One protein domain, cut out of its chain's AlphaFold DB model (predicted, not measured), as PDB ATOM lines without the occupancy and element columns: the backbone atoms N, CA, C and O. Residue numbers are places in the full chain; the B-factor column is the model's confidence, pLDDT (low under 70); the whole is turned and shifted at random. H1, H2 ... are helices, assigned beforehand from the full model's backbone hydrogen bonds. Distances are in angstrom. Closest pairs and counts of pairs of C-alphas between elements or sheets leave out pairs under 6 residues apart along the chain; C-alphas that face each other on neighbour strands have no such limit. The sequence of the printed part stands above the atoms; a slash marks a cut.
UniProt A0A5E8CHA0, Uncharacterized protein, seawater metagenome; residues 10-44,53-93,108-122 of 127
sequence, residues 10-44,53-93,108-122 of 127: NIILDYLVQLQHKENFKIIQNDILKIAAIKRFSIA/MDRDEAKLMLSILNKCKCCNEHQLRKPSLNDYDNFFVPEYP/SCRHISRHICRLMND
ATOM      1  N   ASN A  10     -24.454  20.408 -24.273       94.44
ATOM      2  CA  ASN A  10     -25.227  19.382 -23.576       94.44
ATOM      3  C   ASN A  10     -24.632  17.984 -23.786       94.44
ATOM      4  O   ASN A  10     -24.410  17.269 -22.815       94.44
ATOM      5  N   ILE A  11     -24.255  17.635 -25.022       96.38
ATOM      6  CA  ILE A  11     -23.597  16.353 -25.320       96.38
ATOM      7  C   ILE A  11     -22.282  16.206 -24.539       96.38
ATOM      8  O   ILE A  11     -22.008  15.149 -23.970       96.38
ATOM      9  N   ILE A  12     -21.453  17.255 -24.495       96.00
ATOM     10  CA  ILE A  12     -20.185  17.229 -23.751       96.00
ATOM     11  C   ILE A  12     -20.438  17.032 -22.252       96.00
ATOM     12  O   ILE A  12     -19.748  16.231 -21.615       96.00
ATOM     13  N   LEU A  13     -21.419  17.740 -21.690       96.06
ATOM     14  CA  LEU A  13     -21.787  17.617 -20.281       96.06
ATOM     15  C   LEU A  13     -22.325  16.220 -19.958       96.06
ATOM     16  O   LEU A  13     -21.905  15.634 -18.960       96.06
ATOM     17  N   ASP A  14     -23.156  15.642 -20.821       96.69
ATOM     18  CA  ASP A  14     -23.667  14.281 -20.653       96.69
ATOM     19  C   ASP A  14     -22.533  13.252 -20.632       96.69
ATOM     20  O   ASP A  14     -22.491  12.380 -19.758       96.69
ATOM     21  N   TYR A  15     -21.561  13.366 -21.544       97.44
ATOM     22  CA  TYR A  15     -20.382  12.495 -21.530       97.44
ATOM     23  C   TYR A  15     -19.544  12.674 -20.265       97.44
ATOM     24  O   TYR A  15     -19.084  11.685 -19.688       97.44
ATOM     25  N   LEU A  16     -19.358  13.912 -19.802       96.62
ATOM     26  CA  LEU A  16     -18.634  14.188 -18.564       96.62
ATOM     27  C   LEU A  16     -19.320  13.524 -17.362       96.62
ATOM     28  O   LEU A  16     -18.650  12.863 -16.566       96.62
ATOM     29  N   VAL A  17     -20.647  13.636 -17.265       97.00
ATOM     30  CA  VAL A  17     -21.443  12.993 -16.210       97.00
ATOM     31  C   VAL A  17     -21.298  11.474 -16.272       97.00
ATOM     32  O   VAL A  17     -21.072  10.833 -15.245       97.00
ATOM     33  N   GLN A  18     -21.356  10.877 -17.465       96.19
ATOM     34  CA  GLN A  18     -21.167   9.432 -17.633       96.19
ATOM     35  C   GLN A  18     -19.770   8.970 -17.190       96.19
ATOM     36  O   GLN A  18     -19.637   7.932 -16.531       96.19
ATOM     37  N   LEU A  19     -18.723   9.737 -17.511       97.00
ATOM     38  CA  LEU A  19     -17.355   9.443 -17.081       97.00
ATOM     39  C   LEU A  19     -17.215   9.526 -15.557       97.00
ATOM     40  O   LEU A  19     -16.708   8.585 -14.943       97.00
ATOM     41  N   GLN A  20     -17.732  10.589 -14.940       96.69
ATOM     42  CA  GLN A  20     -17.732  10.750 -13.484       96.69
ATOM     43  C   GLN A  20     -18.509   9.626 -12.792       96.69
ATOM     44  O   GLN A  20     -18.037   9.042 -11.815       96.69
ATOM     45  N   HIS A  21     -19.676   9.258 -13.324       96.62
ATOM     46  CA  HIS A  21     -20.465   8.150 -12.798       96.62
ATOM     47  C   HIS A  21     -19.681   6.832 -12.843       96.62
ATOM     48  O   HIS A  21     -19.654   6.084 -11.865       96.62
ATOM     49  N   LYS A  22     -18.982   6.559 -13.950       96.38
ATOM     50  CA  LYS A  22     -18.129   5.371 -14.093       96.38
ATOM     51  C   LYS A  22     -16.993   5.347 -13.067       96.38
ATOM     52  O   LYS A  22     -16.666   4.277 -12.552       96.38
ATOM     53  N   GLU A  23     -16.381   6.487 -12.768       95.25
ATOM     54  CA  GLU A  23     -15.343   6.590 -11.736       95.25
ATOM     55  C   GLU A  23     -15.904   6.356 -10.332       95.25
ATOM     56  O   GLU A  23     -15.367   5.534  -9.584       95.25
ATOM     57  N   ASN A  24     -17.033   6.985 -10.010       94.56
ATOM     58  CA  ASN A  24     -17.720   6.805  -8.731       94.56
ATOM     59  C   ASN A  24     -18.139   5.349  -8.516       94.56
ATOM     60  O   ASN A  24     -17.918   4.783  -7.445       94.56
ATOM     61  N   PHE A  25     -18.667   4.701  -9.555       95.56
ATOM     62  CA  PHE A  25     -19.060   3.300  -9.484       95.56
ATOM     63  C   PHE A  25     -17.870   2.379  -9.187       95.56
ATOM     64  O   PHE A  25     -17.983   1.472  -8.364       95.56
ATOM     65  N   LYS A  26     -16.694   2.640  -9.778       92.81
ATOM     66  CA  LYS A  26     -15.465   1.889  -9.457       92.81
ATOM     67  C   LYS A  26     -15.060   2.048  -7.991       92.81
ATOM     68  O   LYS A  26     -14.580   1.088  -7.391       92.81
ATOM     69  N   ILE A  27     -15.213   3.242  -7.417       91.31
ATOM     70  CA  ILE A  27     -14.909   3.490  -6.000       91.31
ATOM     71  C   ILE A  27     -15.847   2.658  -5.119       91.31
ATOM     72  O   ILE A  27     -15.368   1.870  -4.304       91.31
ATOM     73  N   ILE A  28     -17.157   2.743  -5.368       93.44
ATOM     74  CA  ILE A  28     -18.183   1.984  -4.637       93.44
ATOM     75  C   ILE A  28     -17.922   0.477  -4.737       93.44
ATOM     76  O   ILE A  28     -17.938  -0.228  -3.729       93.44
ATOM     77  N   GLN A  29     -17.624  -0.026  -5.936       93.69
ATOM     78  CA  GLN A  29     -17.328  -1.439  -6.152       93.69
ATOM     79  C   GLN A  29     -16.109  -1.899  -5.339       93.69
ATOM     80  O   GLN A  29     -16.155  -2.953  -4.702       93.69
ATOM     81  N   ASN A  30     -15.029  -1.112  -5.318       90.19
ATOM     82  CA  ASN A  30     -13.846  -1.432  -4.519       90.19
ATOM     83  C   ASN A  30     -14.153  -1.440  -3.014       90.19
ATOM     84  O   ASN A  30     -13.644  -2.303  -2.297       90.19
ATOM     85  N   ASP A  31     -14.996  -0.524  -2.534       90.81
ATOM     86  CA  ASP A  31     -15.396  -0.475  -1.127       90.81
ATOM     87  C   ASP A  31     -16.265  -1.674  -0.732       90.81
ATOM     88  O   ASP A  31     -16.025  -2.283   0.314       90.81
ATOM     89  N   ILE A  32     -17.207  -2.081  -1.588       93.12
ATOM     90  CA  ILE A  32     -18.020  -3.289  -1.378       93.12
ATOM     91  C   ILE A  32     -17.123  -4.526  -1.295       93.12
ATOM     92  O   ILE A  32     -17.228  -5.296  -0.338       93.12
ATOM     93  N   LEU A  33     -16.204  -4.695  -2.252       92.06
ATOM     94  CA  LEU A  33     -15.262  -5.817  -2.266       92.06
ATOM     95  C   LEU A  33     -14.387  -5.834  -1.011       92.06
ATOM     96  O   LEU A  33     -14.194  -6.884  -0.401       92.06
ATOM     97  N   LYS A  34     -13.892  -4.671  -0.582       90.62
ATOM     98  CA  LYS A  34     -13.114  -4.537   0.653       90.62
ATOM     99  C   LYS A  34     -13.926  -4.947   1.880       90.62
ATOM    100  O   LYS A  34     -13.402  -5.660   2.732       90.62
ATOM    101  N   ILE A  35     -15.172  -4.489   2.002       89.75
ATOM    102  CA  ILE A  35     -16.040  -4.844   3.133       89.75
ATOM    103  C   ILE A  35     -16.312  -6.348   3.134       89.75
ATOM    104  O   ILE A  35     -16.215  -6.971   4.189       89.75
ATOM    105  N   ALA A  36     -16.602  -6.937   1.972       89.12
ATOM    106  CA  ALA A  36     -16.813  -8.374   1.831       89.12
ATOM    107  C   ALA A  36     -15.565  -9.173   2.241       89.12
ATOM    108  O   ALA A  36     -15.668 -10.079   3.067       89.12
ATOM    109  N   ALA A  37     -14.385  -8.773   1.755       88.25
ATOM    110  CA  ALA A  37     -13.115  -9.380   2.139       88.25
ATOM    111  C   ALA A  37     -12.894  -9.289   3.657       88.25
ATOM    112  O   ALA A  37     -12.606 -10.292   4.294       88.25
ATOM    113  N   ILE A  38     -13.099  -8.120   4.272       87.19
ATOM    114  CA  ILE A  38     -12.960  -7.971   5.730       87.19
ATOM    115  C   ILE A  38     -13.951  -8.866   6.482       87.19
ATOM    116  O   ILE A  38     -13.559  -9.517   7.450       87.19
ATOM    117  N   LYS A  39     -15.210  -8.928   6.032       85.94
ATOM    118  CA  LYS A  39     -16.253  -9.747   6.660       85.94
ATOM    119  C   LYS A  39     -15.923 -11.235   6.630       85.94
ATOM    120  O   LYS A  39     -16.131 -11.907   7.636       85.94
ATOM    121  N   ARG A  40     -15.358 -11.734   5.527       82.12
ATOM    122  CA  ARG A  40     -14.919 -13.133   5.413       82.12
ATOM    123  C   ARG A  40     -13.969 -13.519   6.551       82.12
ATOM    124  O   ARG A  40     -14.150 -14.555   7.175       82.12
ATOM    125  N   PHE A  41     -13.032 -12.635   6.890       78.56
ATOM    126  CA  PHE A  41     -12.068 -12.861   7.971       78.56
ATOM    127  C   PHE A  41     -12.567 -12.465   9.368       78.56
ATOM    128  O   PHE A  41     -11.964 -12.874  10.354       78.56
ATOM    129  N   SER A  42     -13.645 -11.682   9.492       71.69
ATOM    130  CA  SER A  42     -14.258 -11.393  10.799       71.69
ATOM    131  C   SER A  42     -15.217 -12.489  11.269       71.69
ATOM    132  O   SER A  42     -15.455 -12.611  12.466       71.69
ATOM    133  N   ILE A  43     -15.801 -13.245  10.331       57.72
ATOM    134  CA  ILE A  43     -16.736 -14.348  10.609       57.72
ATOM    135  C   ILE A  43     -15.984 -15.637  10.988       57.72
ATOM    136  O   ILE A  43     -16.534 -16.462  11.710       57.72
ATOM    137  N   ALA A  44     -14.707 -15.767  10.613       54.22
ATOM    138  CA  ALA A  44     -13.828 -16.906  10.914       54.22
ATOM    139  C   ALA A  44     -13.425 -17.054  12.406       54.22
ATOM    140  O   ALA A  44     -12.373 -17.595  12.726       54.22
ATOM    141  N   MET A  53      -9.365 -21.914   1.667       81.25
ATOM    142  CA  MET A  53      -9.023 -20.880   0.701       81.25
ATOM    143  C   MET A  53      -7.824 -21.397  -0.080       81.25
ATOM    144  O   MET A  53      -6.826 -21.796   0.520       81.25
ATOM    145  N   ASP A  54      -7.920 -21.411  -1.404       87.38
ATOM    146  CA  ASP A  54      -6.779 -21.739  -2.253       87.38
ATOM    147  C   ASP A  54      -5.864 -20.515  -2.450       87.38
ATOM    148  O   ASP A  54      -6.151 -19.394  -2.004       87.38
ATOM    149  N   ARG A  55      -4.711 -20.724  -3.097       88.88
ATOM    150  CA  ARG A  55      -3.742 -19.645  -3.341       88.88
ATOM    151  C   ARG A  55      -4.281 -18.552  -4.265       88.88
ATOM    152  O   ARG A  55      -3.922 -17.386  -4.087       88.88
ATOM    153  N   ASP A  56      -5.136 -18.891  -5.223       91.62
ATOM    154  CA  ASP A  56      -5.672 -17.918  -6.175       91.62
ATOM    155  C   ASP A  56      -6.681 -16.992  -5.492       91.62
ATOM    156  O   ASP A  56      -6.632 -15.767  -5.647       91.62
ATOM    157  N   GLU A  57      -7.538 -17.555  -4.645       89.88
ATOM    158  CA  GLU A  57      -8.458 -16.814  -3.802       89.88
ATOM    159  C   GLU A  57      -7.705 -15.944  -2.787       89.88
ATOM    160  O   GLU A  57      -8.027 -14.762  -2.622       89.88
ATOM    161  N   ALA A  58      -6.647 -16.470  -2.163       91.06
ATOM    162  CA  ALA A  58      -5.779 -15.700  -1.276       91.06
ATOM    163  C   ALA A  58      -5.159 -14.485  -1.988       91.06
ATOM    164  O   ALA A  58      -5.183 -13.362  -1.466       91.06
ATOM    165  N   LYS A  59      -4.651 -14.692  -3.209       94.06
ATOM    166  CA  LYS A  59      -4.072 -13.640  -4.047       94.06
ATOM    167  C   LYS A  59      -5.117 -12.601  -4.453       94.06
ATOM    168  O   LYS A  59      -4.850 -11.396  -4.385       94.06
ATOM    169  N   LEU A  60      -6.331 -13.036  -4.794       93.25
ATOM    170  CA  LEU A  60      -7.459 -12.146  -5.067       93.25
ATOM    171  C   LEU A  60      -7.800 -11.291  -3.839       93.25
ATOM    172  O   LEU A  60      -7.902 -10.067  -3.963       93.25
ATOM    173  N   MET A  61      -7.910 -11.894  -2.655       92.62
ATOM    174  CA  MET A  61      -8.187 -11.171  -1.409       92.62
ATOM    175  C   MET A  61      -7.102 -10.138  -1.103       92.62
ATOM    176  O   MET A  61      -7.411  -8.976  -0.828       92.62
ATOM    177  N   LEU A  62      -5.826 -10.508  -1.228       94.06
ATOM    178  CA  LEU A  62      -4.718  -9.568  -1.067       94.06
ATOM    179  C   LEU A  62      -4.774  -8.430  -2.085       94.06
ATOM    180  O   LEU A  62      -4.507  -7.284  -1.726       94.06
ATOM    181  N   SER A  63      -5.170  -8.696  -3.331       95.31
ATOM    182  CA  SER A  63      -5.309  -7.650  -4.350       95.31
ATOM    183  C   SER A  63      -6.380  -6.617  -3.975       95.31
ATOM    184  O   SER A  63      -6.187  -5.415  -4.174       95.31
ATOM    185  N   ILE A  64      -7.483  -7.063  -3.366       94.19
ATOM    186  CA  ILE A  64      -8.569  -6.205  -2.879       94.19
ATOM    187  C   ILE A  64      -8.085  -5.387  -1.675       94.19
ATOM    188  O   ILE A  64      -8.234  -4.163  -1.643       94.19
ATOM    189  N   LEU A  65      -7.450  -6.038  -0.696       92.50
ATOM    190  CA  LEU A  65      -6.956  -5.386   0.522       92.50
ATOM    191  C   LEU A  65      -5.807  -4.406   0.238       92.50
ATOM    192  O   LEU A  65      -5.675  -3.385   0.926       92.50
ATOM    193  N   ASN A  66      -5.003  -4.659  -0.798       92.38
ATOM    194  CA  ASN A  66      -3.931  -3.764  -1.222       92.38
ATOM    195  C   ASN A  66      -4.450  -2.435  -1.783       92.38
ATOM    196  O   ASN A  66      -3.853  -1.400  -1.491       92.38
ATOM    197  N   LYS A  67      -5.620  -2.423  -2.434       91.44
ATOM    198  CA  LYS A  67      -6.281  -1.194  -2.917       91.44
ATOM    199  C   LYS A  67      -6.833  -0.299  -1.803       91.44
ATOM    200  O   LYS A  67      -7.141   0.865  -2.051       91.44
ATOM    201  N   CYS A  68      -6.977  -0.813  -0.580       89.19
ATOM    202  CA  CYS A  68      -7.451  -0.019   0.551       89.19
ATOM    203  C   CYS A  68      -6.509   1.168   0.803       89.19
ATOM    204  O   CYS A  68      -5.341   0.946   1.104       89.19
ATOM    205  N   LYS A  69      -7.023   2.406   0.763       86.12
ATOM    206  CA  LYS A  69      -6.287   3.652   1.055       86.12
ATOM    207  C   LYS A  69      -6.404   4.071   2.532       86.12
ATOM    208  O   LYS A  69      -6.869   5.162   2.844       86.12
ATOM    209  N   CYS A  70      -6.056   3.182   3.466       84.25
ATOM    210  CA  CYS A  70      -5.968   3.532   4.893       84.25
ATOM    211  C   CYS A  70      -4.667   4.297   5.218       84.25
ATOM    212  O   CYS A  70      -3.871   4.544   4.317       84.25
ATOM    213  N   CYS A  71      -4.430   4.648   6.490       86.75
ATOM    214  CA  CYS A  71      -3.304   5.507   6.886       86.75
ATOM    215  C   CYS A  71      -1.926   5.006   6.403       86.75
ATOM    216  O   CYS A  71      -1.702   3.800   6.263       86.75
ATOM    217  N   ASN A  72      -0.989   5.940   6.212       86.62
ATOM    218  CA  ASN A  72       0.356   5.665   5.687       86.62
ATOM    219  C   ASN A  72       1.093   4.584   6.489       86.62
ATOM    220  O   ASN A  72       1.671   3.670   5.909       86.62
ATOM    221  N   GLU A  73       1.003   4.616   7.822       83.19
ATOM    222  CA  GLU A  73       1.616   3.591   8.678       83.19
ATOM    223  C   GLU A  73       1.051   2.183   8.436       83.19
ATOM    224  O   GLU A  73       1.776   1.190   8.537       83.19
ATOM    225  N   HIS A  74      -0.246   2.076   8.123       85.75
ATOM    226  CA  HIS A  74      -0.851   0.799   7.760       85.75
ATOM    227  C   HIS A  74      -0.361   0.323   6.394       85.75
ATOM    228  O   HIS A  74      -0.095  -0.869   6.271       85.75
ATOM    229  N   GLN A  75      -0.209   1.219   5.412       86.25
ATOM    230  CA  GLN A  75       0.302   0.859   4.083       86.25
ATOM    231  C   GLN A  75       1.741   0.360   4.144       86.25
ATOM    232  O   GLN A  75       2.026  -0.711   3.626       86.25
ATOM    233  N   LEU A  76       2.619   1.081   4.847       86.94
ATOM    234  CA  LEU A  76       4.045   0.750   4.947       86.94
ATOM    235  C   LEU A  76       4.313  -0.628   5.565       86.94
ATOM    236  O   LEU A  76       5.369  -1.209   5.356       86.94
ATOM    237  N   ARG A  77       3.379  -1.138   6.371       84.31
ATOM    238  CA  ARG A  77       3.520  -2.400   7.115       84.31
ATOM    239  C   ARG A  77       2.588  -3.507   6.614       84.31
ATOM    240  O   ARG A  77       2.465  -4.540   7.291       84.31
ATOM    241  N   LYS A  78       1.877  -3.265   5.511       91.06
ATOM    242  CA  LYS A  78       0.955  -4.207   4.871       91.06
ATOM    243  C   LYS A  78       1.714  -4.988   3.790       91.06
ATOM    244  O   LYS A  78       2.355  -4.344   2.968       91.06
ATOM    245  N   PRO A  79       1.631  -6.330   3.780       93.62
ATOM    246  CA  PRO A  79       2.222  -7.138   2.716       93.62
ATOM    247  C   PRO A  79       1.666  -6.763   1.340       93.62
ATOM    248  O   PRO A  79       0.449  -6.675   1.154       93.62
ATOM    249  N   SER A  80       2.560  -6.565   0.380       94.56
ATOM    250  CA  SER A  80       2.233  -6.408  -1.031       94.56
ATOM    251  C   SER A  80       1.934  -7.763  -1.687       94.56
ATOM    252  O   SER A  80       2.182  -8.825  -1.118       94.56
ATOM    253  N   LEU A  81       1.402  -7.736  -2.913       95.12
ATOM    254  CA  LEU A  81       1.252  -8.954  -3.721       95.12
ATOM    255  C   LEU A  81       2.607  -9.595  -4.037       95.12
ATOM    256  O   LEU A  81       2.711 -10.814  -4.059       95.12
ATOM    257  N   ASN A  82       3.640  -8.775  -4.229       95.94
ATOM    258  CA  ASN A  82       4.988  -9.271  -4.461       95.94
ATOM    259  C   ASN A  82       5.546  -9.981  -3.220       95.94
ATOM    260  O   ASN A  82       6.182 -11.019  -3.352       95.94
ATOM    261  N   ASP A  83       5.284  -9.466  -2.016       94.75
ATOM    262  CA  ASP A  83       5.693 -10.146  -0.781       94.75
ATOM    263  C   ASP A  83       5.023 -11.522  -0.675       94.75
ATOM    264  O   ASP A  83       5.681 -12.516  -0.378       94.75
ATOM    265  N   TYR A  84       3.726 -11.592  -0.987       93.88
ATOM    266  CA  TYR A  84       2.982 -12.851  -1.001       93.88
ATOM    267  C   TYR A  84       3.564 -13.873  -1.985       93.88
ATOM    268  O   TYR A  84       3.803 -15.014  -1.591       93.88
ATOM    269  N   ASP A  85       3.831 -13.453  -3.224       93.62
ATOM    270  CA  ASP A  85       4.396 -14.311  -4.273       93.62
ATOM    271  C   ASP A  85       5.817 -14.801  -3.927       93.62
ATOM    272  O   ASP A  85       6.207 -15.893  -4.332       93.62
ATOM    273  N   ASN A  86       6.568 -14.037  -3.124       93.69
ATOM    274  CA  ASN A  86       7.899 -14.402  -2.625       93.69
ATOM    275  C   ASN A  86       7.869 -15.140  -1.275       93.69
ATOM    276  O   ASN A  86       8.865 -15.149  -0.556       93.69
ATOM    277  N   PHE A  87       6.737 -15.751  -0.918       91.94
ATOM    278  CA  PHE A  87       6.582 -16.546   0.304       91.94
ATOM    279  C   PHE A  87       6.880 -15.771   1.600       91.94
ATOM    280  O   PHE A  87       7.307 -16.343   2.600       91.94
ATOM    281  N   PHE A  88       6.642 -14.455   1.619       92.69
ATOM    282  CA  PHE A  88       6.854 -13.644   2.817       92.69
ATOM    283  C   PHE A  88       5.953 -14.099   3.973       92.69
ATOM    284  O   PHE A  88       4.731 -14.203   3.817       92.69
ATOM    285  N   VAL A  89       6.553 -14.273   5.155       91.69
ATOM    286  CA  VAL A  89       5.863 -14.597   6.410       91.69
ATOM    287  C   VAL A  89       6.000 -13.422   7.391       91.69
ATOM    288  O   VAL A  89       7.087 -13.149   7.900       91.69
ATOM    289  N   PRO A  90       4.911 -12.685   7.682       89.31
ATOM    290  CA  PRO A  90       4.949 -11.576   8.628       89.31
ATOM    291  C   PRO A  90       5.161 -12.038  10.076       89.31
ATOM    292  O   PRO A  90       4.396 -12.871  10.569       89.31
ATOM    293  N   GLU A  91       6.070 -11.369  10.792       85.94
ATOM    294  CA  GLU A  91       6.388 -11.607  12.211       85.94
ATOM    295  C   GLU A  91       5.150 -11.829  13.089       85.94
ATOM    296  O   GLU A  91       4.184 -11.053  13.044       85.94
ATOM    297  N   TYR A  92       5.191 -12.865  13.925       83.12
ATOM    298  CA  TYR A  92       4.168 -13.123  14.932       83.12
ATOM    299  C   TYR A  92       4.190 -12.057  16.032       83.12
ATOM    300  O   TYR A  92       5.263 -11.615  16.445       83.12
ATOM    301  N   PRO A  93       3.021 -11.629  16.540       73.06
ATOM    302  CA  PRO A  93       2.984 -10.730  17.683       73.06
ATOM    303  C   PRO A  93       3.633 -11.417  18.893       73.06
ATOM    304  O   PRO A  93       3.131 -12.421  19.395       73.06
ATOM    305  N   SER A 108      -8.780  -3.151   9.400       88.19
ATOM    306  CA  SER A 108      -8.237  -4.506   9.557       88.19
ATOM    307  C   SER A 108      -7.411  -5.004   8.365       88.19
ATOM    308  O   SER A 108      -6.847  -6.092   8.436       88.19
ATOM    309  N   CYS A 109      -7.302  -4.239   7.268       89.88
ATOM    310  CA  CYS A 109      -6.694  -4.725   6.022       89.88
ATOM    311  C   CYS A 109      -5.250  -5.218   6.198       89.88
ATOM    312  O   CYS A 109      -4.898  -6.256   5.644       89.88
ATOM    313  N   ARG A 110      -4.431  -4.544   7.021       90.69
ATOM    314  CA  ARG A 110      -3.067  -4.993   7.345       90.69
ATOM    315  C   ARG A 110      -3.082  -6.314   8.107       90.69
ATOM    316  O   ARG A 110      -2.302  -7.203   7.793       90.69
ATOM    317  N   HIS A 111      -3.938  -6.420   9.121       88.00
ATOM    318  CA  HIS A 111      -4.026  -7.610   9.968       88.00
ATOM    319  C   HIS A 111      -4.448  -8.830   9.154       88.00
ATOM    320  O   HIS A 111      -3.786  -9.860   9.218       88.00
ATOM    321  N   ILE A 112      -5.471  -8.667   8.317       90.06
ATOM    322  CA  ILE A 112      -5.967  -9.721   7.436       90.06
ATOM    323  C   ILE A 112      -4.913 -10.099   6.395       90.06
ATOM    324  O   ILE A 112      -4.610 -11.273   6.249       90.06
ATOM    325  N   SER A 113      -4.283  -9.123   5.730       92.75
ATOM    326  CA  SER A 113      -3.242  -9.413   4.731       92.75
ATOM    327  C   SER A 113      -2.089 -10.218   5.333       92.75
ATOM    328  O   SER A 113      -1.595 -11.161   4.723       92.75
ATOM    329  N   ARG A 114      -1.687  -9.887   6.568       91.12
ATOM    330  CA  ARG A 114      -0.671 -10.655   7.294       91.12
ATOM    331  C   ARG A 114      -1.141 -12.064   7.637       91.12
ATOM    332  O   ARG A 114      -0.355 -12.996   7.529       91.12
ATOM    333  N   HIS A 115      -2.396 -12.216   8.048       88.19
ATOM    334  CA  HIS A 115      -2.971 -13.522   8.341       88.19
ATOM    335  C   HIS A 115      -3.030 -14.411   7.092       88.19
ATOM    336  O   HIS A 115      -2.585 -15.547   7.167       88.19
ATOM    337  N   ILE A 116      -3.447 -13.874   5.937       90.31
ATOM    338  CA  ILE A 116      -3.423 -14.586   4.648       90.31
ATOM    339  C   ILE A 116      -2.012 -15.083   4.319       90.31
ATOM    340  O   ILE A 116      -1.842 -16.248   3.980       90.31
ATOM    341  N   CYS A 117      -1.003 -14.214   4.439       91.25
ATOM    342  CA  CYS A 117       0.381 -14.604   4.159       91.25
ATOM    343  C   CYS A 117       0.842 -15.734   5.087       91.25
ATOM    344  O   CYS A 117       1.444 -16.685   4.615       91.25
ATOM    345  N   ARG A 118       0.505 -15.681   6.383       88.81
ATOM    346  CA  ARG A 118       0.826 -16.769   7.320       88.81
ATOM    347  C   ARG A 118       0.120 -18.072   6.952       88.81
ATOM    348  O   ARG A 118       0.775 -19.092   6.866       88.81
ATOM    349  N   LEU A 119      -1.181 -18.036   6.663       86.31
ATOM    350  CA  LEU A 119      -1.933 -19.241   6.284       86.31
ATOM    351  C   LEU A 119      -1.373 -19.943   5.034       86.31
ATOM    352  O   LEU A 119      -1.511 -21.151   4.907       86.31
ATOM    353  N   MET A 120      -0.789 -19.185   4.103       88.19
ATOM    354  CA  MET A 120      -0.393 -19.681   2.776       88.19
ATOM    355  C   MET A 120       1.103 -19.953   2.615       88.19
ATOM    356  O   MET A 120       1.491 -20.709   1.718       88.19
ATOM    357  N   ASN A 121       1.929 -19.267   3.408       89.19
ATOM    358  CA  ASN A 121       3.383 -19.257   3.269       89.19
ATOM    359  C   ASN A 121       4.107 -19.680   4.546       89.19
ATOM    360  O   ASN A 121       5.288 -19.997   4.456       89.19
ATOM    361  N   ASP A 122       3.450 -19.648   5.710       86.00
ATOM    362  CA  ASP A 122       4.051 -20.232   6.903       86.00
ATOM    363  C   ASP A 122       3.986 -21.751   6.790       86.00
ATOM    364  O   ASP A 122       3.001 -22.307   6.296       86.00
TER     365      ASP A 122
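Overview. This is residues 10 to 44, 53 to 93 and 108 to 122 of the 127 residues of an uncharacterized protein of seawater metagenome (UniProt A0A5E8CHA0). One long helix, H1, reaches out of a small compact head; its residues 10 to 29 stick out as a free arm, and its later residues 30 to 37 cross H2 at a steep angle. In the head, H2 and H5 lie side by side and run opposite ways, the short H4 packs on H2, and the short H3 sits near H5. The printed part has 91 residues with five named helices, in the order H1, H2, H3, H4, H5, and no named strand; the class is all helix, with 69 of the 91 residues in the helices. The whole is loose, with a radius of gyration of the C-alphas of 16.5 A, and spans 58 by 26 by 22 A, the arm of H1 making the length.

Arrangement. H1, residues 10 to 43, stands free over residues 10 to 29. With residues 30 to 37 alone it touches residues 61 to 65 of H2, the helix of residues 55 to 66. Their closest C-alphas are those of Lys 34 and Ile 64, 6.0 A apart. The two lines stand at a steep tilt of 59 degrees, opposite ways. H2 is the hub, touching three other helices. H3, residues 72 to 76, touches no helix; it is apart from H2, but only just, their closest C-alphas being 8.2 A apart. H4, residues 81 to 85, touches H2, and the closest C-alphas are those of Leu 62 and Leu 81, 6.6 A apart. H5, residues 109 to 121, touches H2 with 9 pairs of C-alphas within 8 A. The closest of these are the C-alphas of Leu 65 and Cys 109, 5.5 A apart. H2 and H5 stand at a shallow tilt of 21 degrees, opposite ways. H1 and H5 only just touch, with 3 pairs of C-alphas within 8 A, through residues 38 to 41 of H1 and 109 to 112 of H5 alone. Their closest C-alphas, those of Phe 41 and Ile 112, are 6.9 A apart, and the lines stand at a steep tilt of 59 degrees, the same way. The helix packing is mostly crossed, with lines at a steep tilt, but only just: of 3 touching pairs with a tilt, 1 is shallow. H3 and H5 are close but not clearly touching, with the closest C-alphas, of His 74 and Arg 110, 6.2 A apart. H4 and H5 are also close but not clearly touching, at 6.0 A between the closest C-alphas, of Tyr 84 and Cys 117. H1 is apart from both H3 and H4, and H3 is apart from H4. In H2, H3, H4 and H5 every O i to N i+4 pair is within hydrogen-bond range; in H1, 29 of 30 are.

Along the chain. H1 begins at C-alpha 10, (-25.227, 19.382, -23.576), and ends at C-alpha 43, (-16.736, -14.348, 10.609), 48.8 A from first to last C-alpha. H2, residues 55 to 66, is 16.0 A long. H3, residues 72 to 76, and H4, residues 81 to 85, are 6.2 A long each. H5, residues 109 to 121, is 17.9 A long and ends at C-alpha 121, (3.383, -19.257, 3.269).

Size, cuts and confidence. The two C-alphas farthest apart, those of Asn 10 and Pro 93, are 58.4 A apart. Without residues 10 to 29, the body of 71 residues spans 28 by 28 by 22 A, with a radius of gyration of 11.2 A. Residues 45 to 52 are not printed, and C-alphas 44 and 53 are 12.0 A apart across that cut, between H1 and H2. Residues 94 to 107 are not printed either, and C-alphas 93 and 108 are 15.2 A apart across that cut, between H4 and H5. The links H2 to H3 and H3 to H4 are tight. The mean pLDDT of the printed part is 89.8, and residues 43 to 44 are under 70.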